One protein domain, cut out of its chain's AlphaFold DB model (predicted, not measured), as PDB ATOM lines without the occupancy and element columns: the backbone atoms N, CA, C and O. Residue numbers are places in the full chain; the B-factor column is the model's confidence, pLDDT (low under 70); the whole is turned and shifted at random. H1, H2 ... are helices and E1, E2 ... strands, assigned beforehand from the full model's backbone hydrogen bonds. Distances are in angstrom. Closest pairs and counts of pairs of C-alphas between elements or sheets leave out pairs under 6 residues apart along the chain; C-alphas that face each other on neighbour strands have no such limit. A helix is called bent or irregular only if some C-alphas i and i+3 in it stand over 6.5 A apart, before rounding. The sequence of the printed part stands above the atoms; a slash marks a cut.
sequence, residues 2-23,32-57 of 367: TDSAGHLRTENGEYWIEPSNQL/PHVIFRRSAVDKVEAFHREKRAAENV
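Overview. This is residues 2 to 23 and 32 to 57 of the 367 residues of the protein "A disintegrin and metalloproteinase with thrombospondin motifs 7" of Operophtera brumata (winter moth) (UniProt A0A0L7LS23). What does the model look like? A small three-stranded antiparallel sheet, made of the hairpin E1 and E2 with E3 beside E2, has one long helix, H1, that starts at the end of E3 and sticks out from the sheet as an arm with its residues 42 to 57. What are its make-up and size? The printed part has 48 residues, with three named strands and one named helix in the order E1, E2, E3, H1, the strands side by side as E1, E2, E3, and its class is mixed, helices and strands. It is only just loose, close to extended, with a radius of gyration of the C-alphas of 13.9 A, and its spans of 39 by 31 by 17 A make an outline that is only just flat.

Arrangement. How do the strands of the sheet pair? E2, residues 13 to 19, is the inner strand, and E1, residues 6 to 10, is its antiparallel neighbour at 156 degrees; the two form a hairpin, with N 8 and O 15 within hydrogen-bond range at 2.9 A and N 17 and O 6 at 2.8 A. E3, residues 33 to 37, is the antiparallel neighbour of E2 at 154 degrees, with N 16 and O 36 within hydrogen-bond range at 2.8 A and N 34 and O 18 at 2.8 A. E1 and E3 are the edge strands. How does the helix stand to the sheet? H1, residues 38 to 57, is on the sheet but only grazes it, with its residues 38 to 41. The closest C-alphas of E2 and H1 are those of Tyr 15 and Arg 38, 5.2 A apart. Is the helix backbone well formed? In H1, 15 of 16 O i to N i+4 pairs are within hydrogen-bond range, and H1 is not bent.

Along the chain. Where does the sheet lie? E1 begins with C-alpha 6 at (30.717, 9.454, -9.217). E2 is the longest strand by residues and measures 20.2 A from first to last C-alpha, against 13.3 A for E1 and 13.5 A for E3. Where does the helix run? H1 measures 28.8 A, from C-alpha 38 at (22.053, 17.707, -9.340) to C-alpha 57 at (24.473, 41.291, 6.969).

Size, cuts and confidence. How far does the whole reach? The two C-alphas farthest apart are those of Glu 11 and Val 57, 41.1 A. Without residues 42 to 57, which stand free, the body of 32 residues spans 31 by 17 by 14 A. Where is the printed part cut? Residues 24 to 31 are not printed, and C-alphas 23 and 32 are 8.1 A apart across the cut, which lies in the link from E2 to E3. The links from E1 to E2 and from E3 to H1 are tight. Where is confidence low? The mean pLDDT of the printed part is 72.7, and residues 2 to 5, 20 to 23 and 54 to 57 are under 70.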
ATOM      1  N   THR A   2      41.225   9.428  -1.557       36.38
ATOM      2  CA  THR A   2      40.286  10.261  -2.316       36.38
ATOM      3  C   THR A   2      38.970   9.508  -2.433       36.38
ATOM      4  O   THR A   2      38.886   8.561  -3.214       36.38
ATOM      5  N   ASP A   3      37.972   9.910  -1.643       43.94
ATOM      6  CA  ASP A   3      36.582   9.499  -1.847       43.94
ATOM      7  C   ASP A   3      36.180   9.883  -3.275       43.94
ATOM      8  O   ASP A   3      36.182  11.055  -3.657       43.94
ATOM      9  N   SER A   4      35.937   8.874  -4.107       47.34
ATOM     10  CA  SER A   4      35.598   9.074  -5.512       47.34
ATOM     11  C   SER A   4      34.099   9.324  -5.612       47.34
ATOM     12  O   SER A   4      33.308   8.385  -5.575       47.34
ATOM     13  N   ALA A   5      33.707  10.594  -5.710       64.69
ATOM     14  CA  ALA A   5      32.349  10.972  -6.079       64.69
ATOM     15  C   ALA A   5      32.122  10.656  -7.569       64.69
ATOM     16  O   ALA A   5      32.845  11.150  -8.440       64.69
ATOM     17  N   GLY A   6      31.139   9.806  -7.863       75.50
ATOM     18  CA  GLY A   6      30.717   9.454  -9.217       75.50
ATOM     19  C   GLY A   6      29.696  10.450  -9.771       75.50
ATOM     20  O   GLY A   6      28.941  11.068  -9.022       75.50
ATOM     21  N   HIS A   7      29.649  10.606 -11.094       81.00
ATOM     22  CA  HIS A   7      28.675  11.462 -11.777       81.00
ATOM     23  C   HIS A   7      27.978  10.679 -12.890       81.00
ATOM     24  O   HIS A   7      28.632  10.195 -13.816       81.00
ATOM     25  N   LEU A   8      26.652  10.576 -12.808       82.25
ATOM     26  CA  LEU A   8      25.806   9.827 -13.734       82.25
ATOM     27  C   LEU A   8      24.919  10.792 -14.525       82.25
ATOM     28  O   LEU A   8      24.313  11.705 -13.965       82.25
ATOM     29  N   ARG A   9      24.817  10.575 -15.837       83.25
ATOM     30  CA  ARG A   9      23.989  11.387 -16.731       83.25
ATOM     31  C   ARG A   9      23.020  10.486 -17.479       83.25
ATOM     32  O   ARG A   9      23.454   9.612 -18.219       83.25
ATOM     33  N   THR A  10      21.730  10.702 -17.266       83.94
ATOM     34  CA  THR A  10      20.644   9.985 -17.942       83.94
ATOM     35  C   THR A  10      19.804  10.972 -18.748       83.94
ATOM     36  O   THR A  10      19.948  12.189 -18.610       83.94
ATOM     37  N   GLU A  11      18.896  10.460 -19.578       80.00
ATOM     38  CA  GLU A  11      17.936  11.286 -20.326       80.00
ATOM     39  C   GLU A  11      17.040  12.124 -19.393       80.00
ATOM     40  O   GLU A  11      16.612  13.221 -19.743       80.00
ATOM     41  N   ASN A  12      16.857  11.659 -18.152       76.50
ATOM     42  CA  ASN A  12      16.018  12.290 -17.133       76.50
ATOM     43  C   ASN A  12      16.781  13.286 -16.229       76.50
ATOM     44  O   ASN A  12      16.171  13.961 -15.382       76.50
ATOM     45  N   GLY A  13      18.105  13.416 -16.392       81.12
ATOM     46  CA  GLY A  13      18.915  14.429 -15.713       81.12
ATOM     47  C   GLY A  13      20.305  13.972 -15.262       81.12
ATOM     48  O   GLY A  13      20.807  12.912 -15.623       81.12
ATOM     49  N   GLU A  14      20.945  14.821 -14.458       85.31
ATOM     50  CA  GLU A  14      22.293  14.607 -13.917       85.31
ATOM     51  C   GLU A  14      22.234  14.270 -12.423       85.31
ATOM     52  O   GLU A  14      21.477  14.894 -11.668       85.31
ATOM     53  N   TYR A  15      23.045  13.299 -12.001       87.75
ATOM     54  CA  TYR A  15      23.065  12.744 -10.650       87.75
ATOM     55  C   TYR A  15      24.498  12.623 -10.117       87.75
ATOM     56  O   TYR A  15      25.423  12.287 -10.858       87.75
ATOM     57  N   TRP A  16      24.665  12.871  -8.822       81.44
ATOM     58  CA  TRP A  16      25.918  12.700  -8.083       81.44
ATOM     59  C   TRP A  16      25.815  11.485  -7.172       81.44
ATOM     60  O   TRP A  16      24.777  11.287  -6.545       81.44
ATOM     61  N   ILE A  17      26.878  10.686  -7.114       83.44
ATOM     62  CA  ILE A  17      26.948   9.451  -6.332       83.44
ATOM     63  C   ILE A  17      28.104   9.588  -5.351       83.44
ATOM     64  O   ILE A  17      29.257   9.692  -5.768       83.44
ATOM     65  N   GLU A  18      27.809   9.566  -4.058       80.50
ATOM     66  CA  GLU A  18      28.821   9.649  -3.005       80.50
ATOM     67  C   GLU A  18      28.741   8.427  -2.082       80.50
ATOM     68  O   GLU A  18      27.651   7.887  -1.874       80.50
ATOM     69  N   PRO A  19      29.872   7.935  -1.542       75.25
ATOM     70  CA  PRO A  19      29.847   6.900  -0.513       75.25
ATOM     71  C   PRO A  19      29.043   7.380   0.696       75.25
ATOM     72  O   PRO A  19      29.242   8.493   1.178       75.25
ATOM     73  N   SER A  20      28.147   6.542   1.209       69.75
ATOM     74  CA  SER A  20      27.424   6.859   2.437       69.75
ATOM     75  C   SER A  20      28.392   6.910   3.620       69.75
ATOM     76  O   SER A  20      29.306   6.088   3.757       69.75
ATOM     77  N   ASN A  21      28.169   7.872   4.514       67.19
ATOM     78  CA  ASN A  21      28.898   7.976   5.780       67.19
ATOM     79  C   ASN A  21      28.371   7.002   6.846       67.19
ATOM     80  O   ASN A  21      28.960   6.901   7.916       67.19
ATOM     81  N   GLN A  22      27.276   6.290   6.566       64.31
ATOM     82  CA  GLN A  22      26.751   5.248   7.443       64.31
ATOM     83  C   GLN A  22      27.508   3.942   7.180       64.31
ATOM     84  O   GLN A  22      27.520   3.437   6.057       64.31
ATOM     85  N   LEU A  23      28.178   3.429   8.213       57.62
ATOM     86  CA  LEU A  23      28.851   2.133   8.174       57.62
ATOM     87  C   LEU A  23      27.787   1.026   8.277       57.62
ATOM     88  O   LEU A  23      26.960   1.095   9.188       57.62
ATOM     89  N   PRO A  32      27.397   1.181   1.099       74.62
ATOM     90  CA  PRO A  32      26.236   1.819   0.486       74.62
ATOM     91  C   PRO A  32      26.601   3.200  -0.075       74.62
ATOM     92  O   PRO A  32      27.389   3.936   0.521       74.62
ATOM     93  N   HIS A  33      26.009   3.569  -1.212       79.62
ATOM     94  CA  HIS A  33      26.204   4.860  -1.873       79.62
ATOM     95  C   HIS A  33      24.899   5.660  -1.896       79.62
ATOM     96  O   HIS A  33      23.820   5.097  -2.075       79.62
ATOM     97  N   VAL A  34      24.997   6.979  -1.744       81.19
ATOM     98  CA  VAL A  34      23.858   7.900  -1.795       81.19
ATOM     99  C   VAL A  34      23.858   8.631  -3.134       81.19
ATOM    100  O   VAL A  34      24.901   9.104  -3.591       81.19
ATOM    101  N   ILE A  35      22.684   8.720  -3.764       82.12
ATOM    102  CA  ILE A  35      22.501   9.331  -5.084       82.12
ATOM    103  C   ILE A  35      21.658  10.597  -4.955       82.12
ATOM    104  O   ILE A  35      20.529  10.563  -4.467       82.12
ATOM    105  N   PHE A  36      22.176  11.715  -5.458       82.88
ATOM    106  CA  PHE A  36      21.506  13.012  -5.427       82.88
ATOM    107  C   PHE A  36      21.255  13.529  -6.839       82.88
ATOM    108  O   PHE A  36      22.163  13.561  -7.668       82.88
ATOM    109  N   ARG A  37      20.043  14.021  -7.118       83.00
ATOM    110  CA  ARG A  37      19.779  14.755  -8.365       83.00
ATOM    111  C   ARG A  37      20.471  16.114  -8.293       83.00
ATOM    112  O   ARG A  37      20.276  16.858  -7.332       83.00
ATOM    113  N   ARG A  38      21.234  16.483  -9.321       77.06
ATOM    114  CA  ARG A  38      22.053  17.707  -9.340       77.06
ATOM    115  C   ARG A  38      21.252  18.979  -9.054       77.06
ATOM    116  O   ARG A  38      21.689  19.828  -8.286       77.06
ATOM    117  N   SER A  39      20.024  19.044  -9.562       77.62
ATOM    118  CA  SER A  39      19.097  20.150  -9.305       77.62
ATOM    119  C   SER A  39      18.703  20.319  -7.831       77.62
ATOM    120  O   SER A  39      18.231  21.386  -7.458       77.62
ATOM    121  N   ALA A  40      18.824  19.281  -6.999       77.56
ATOM    122  CA  ALA A  40      18.575  19.364  -5.560       77.56
ATOM    123  C   ALA A  40      19.806  19.900  -4.813       77.56
ATOM    124  O   ALA A  40      19.665  20.758  -3.945       77.56
ATOM    125  N   VAL A  41      21.008  19.467  -5.209       71.31
ATOM    126  CA  VAL A  41      22.279  19.953  -4.643       71.31
ATOM    127  C   VAL A  41      22.449  21.450  -4.906       71.31
ATOM    128  O   VAL A  41      22.724  22.208  -3.978       71.31
ATOM    129  N   ASP A  42      22.169  21.900  -6.132       73.12
ATOM    130  CA  ASP A  42      22.249  23.320  -6.498       73.12
ATOM    131  C   ASP A  42      21.292  24.193  -5.657       73.12
ATOM    132  O   ASP A  42      21.627  25.327  -5.306       73.12
ATOM    133  N   LYS A  43      20.117  23.664  -5.280       72.75
ATOM    134  CA  LYS A  43      19.150  24.354  -4.403       72.75
ATOM    135  C   LYS A  43      19.650  24.453  -2.961       72.75
ATOM    136  O   LYS A  43      19.529  25.513  -2.354       72.75
ATOM    137  N   VAL A  44      20.234  23.381  -2.425       71.75
ATOM    138  CA  VAL A  44      20.807  23.363  -1.068       71.75
ATOM    139  C   VAL A  44      22.020  24.293  -0.979       71.75
ATOM    140  O   VAL A  44      22.138  25.084  -0.041       71.75
ATOM    141  N   GLU A  45      22.897  24.280  -1.984       71.25
ATOM    142  CA  GLU A  45      24.016  25.219  -2.053       71.25
ATOM    143  C   GLU A  45      23.555  26.674  -2.170       71.25
ATOM    144  O   GLU A  45      24.161  27.557  -1.551       71.25
ATOM    145  N   ALA A  46      22.504  26.938  -2.954       72.62
ATOM    146  CA  ALA A  46      21.902  28.264  -3.060       72.62
ATOM    147  C   ALA A  46      21.339  28.724  -1.709       72.62
ATOM    148  O   ALA A  46      21.690  29.813  -1.257       72.62
ATOM    149  N   PHE A  47      20.596  27.862  -1.010       79.62
ATOM    150  CA  PHE A  47      20.073  28.134   0.330       79.62
ATOM    151  C   PHE A  47      21.189  28.450   1.339       79.62
ATOM    152  O   PHE A  47      21.145  29.463   2.034       79.62
ATOM    153  N   HIS A  48      22.257  27.646   1.392       70.62
ATOM    154  CA  HIS A  48      23.383  27.918   2.295       70.62
ATOM    155  C   HIS A  48      24.194  29.156   1.905       70.62
ATOM    156  O   HIS A  48      24.841  29.772   2.757       70.62
ATOM    157  N   ARG A  49      24.220  29.510   0.618       73.88
ATOM    158  CA  ARG A  49      24.852  30.739   0.131       73.88
ATOM    159  C   ARG A  49      24.044  31.965   0.543       73.88
ATOM    160  O   ARG A  49      24.642  32.947   0.973       73.88
ATOM    161  N   GLU A  50      22.724  31.879   0.462       71.88
ATOM    162  CA  GLU A  50      21.790  32.912   0.904       71.88
ATOM    163  C   GLU A  50      21.814  33.077   2.429       71.88
ATOM    164  O   GLU A  50      21.982  34.192   2.919       71.88
ATOM    165  N   LYS A  51      21.827  31.973   3.186       71.19
ATOM    166  CA  LYS A  51      22.008  31.991   4.647       71.19
ATOM    167  C   LYS A  51      23.315  32.678   5.063       71.19
ATOM    168  O   LYS A  51      23.302  33.557   5.917       71.19
ATOM    169  N   ARG A  52      24.439  32.358   4.408       70.81
ATOM    170  CA  ARG A  52      25.734  33.033   4.650       70.81
ATOM    171  C   ARG A  52      25.733  34.507   4.246       70.81
ATOM    172  O   ARG A  52      26.476  35.299   4.824       70.81
ATOM    173  N   ALA A  53      24.946  34.880   3.238       70.75
ATOM    174  CA  ALA A  53      24.766  36.278   2.869       70.75
ATOM    175  C   ALA A  53      23.975  37.026   3.956       70.75
ATOM    176  O   ALA A  53      24.411  38.094   4.375       70.75
ATOM    177  N   ALA A  54      22.904  36.431   4.487       67.50
ATOM    178  CA  ALA A  54      22.113  36.992   5.583       67.50
ATOM    179  C   ALA A  54      22.904  37.099   6.905       67.50
ATOM    180  O   ALA A  54      22.850  38.123   7.584       67.50
ATOM    181  N   GLU A  55      23.715  36.094   7.249       61.47
ATOM    182  CA  GLU A  55      24.572  36.115   8.448       61.47
ATOM    183  C   GLU A  55      25.678  37.186   8.371       61.47
ATOM    184  O   GLU A  55      26.000  37.827   9.373       61.47
ATOM    185  N   ASN A  56      26.228  37.448   7.179       57.22
ATOM    186  CA  ASN A  56      27.177  38.549   6.974       57.22
ATOM    187  C   ASN A  56      26.524  39.933   7.082       57.22
ATOM    188  O   ASN A  56      27.200  40.885   7.471       57.22
ATOM    189  N   VAL A  57      25.232  40.051   6.765       57.91
ATOM    190  CA  VAL A  57      24.473  41.291   6.969       57.91
ATOM    191  C   VAL A  57      24.235  41.520   8.466       57.91
ATOM    192  O   VAL A  57      24.515  42.612   8.953       57.91
TER     193      VAL A  57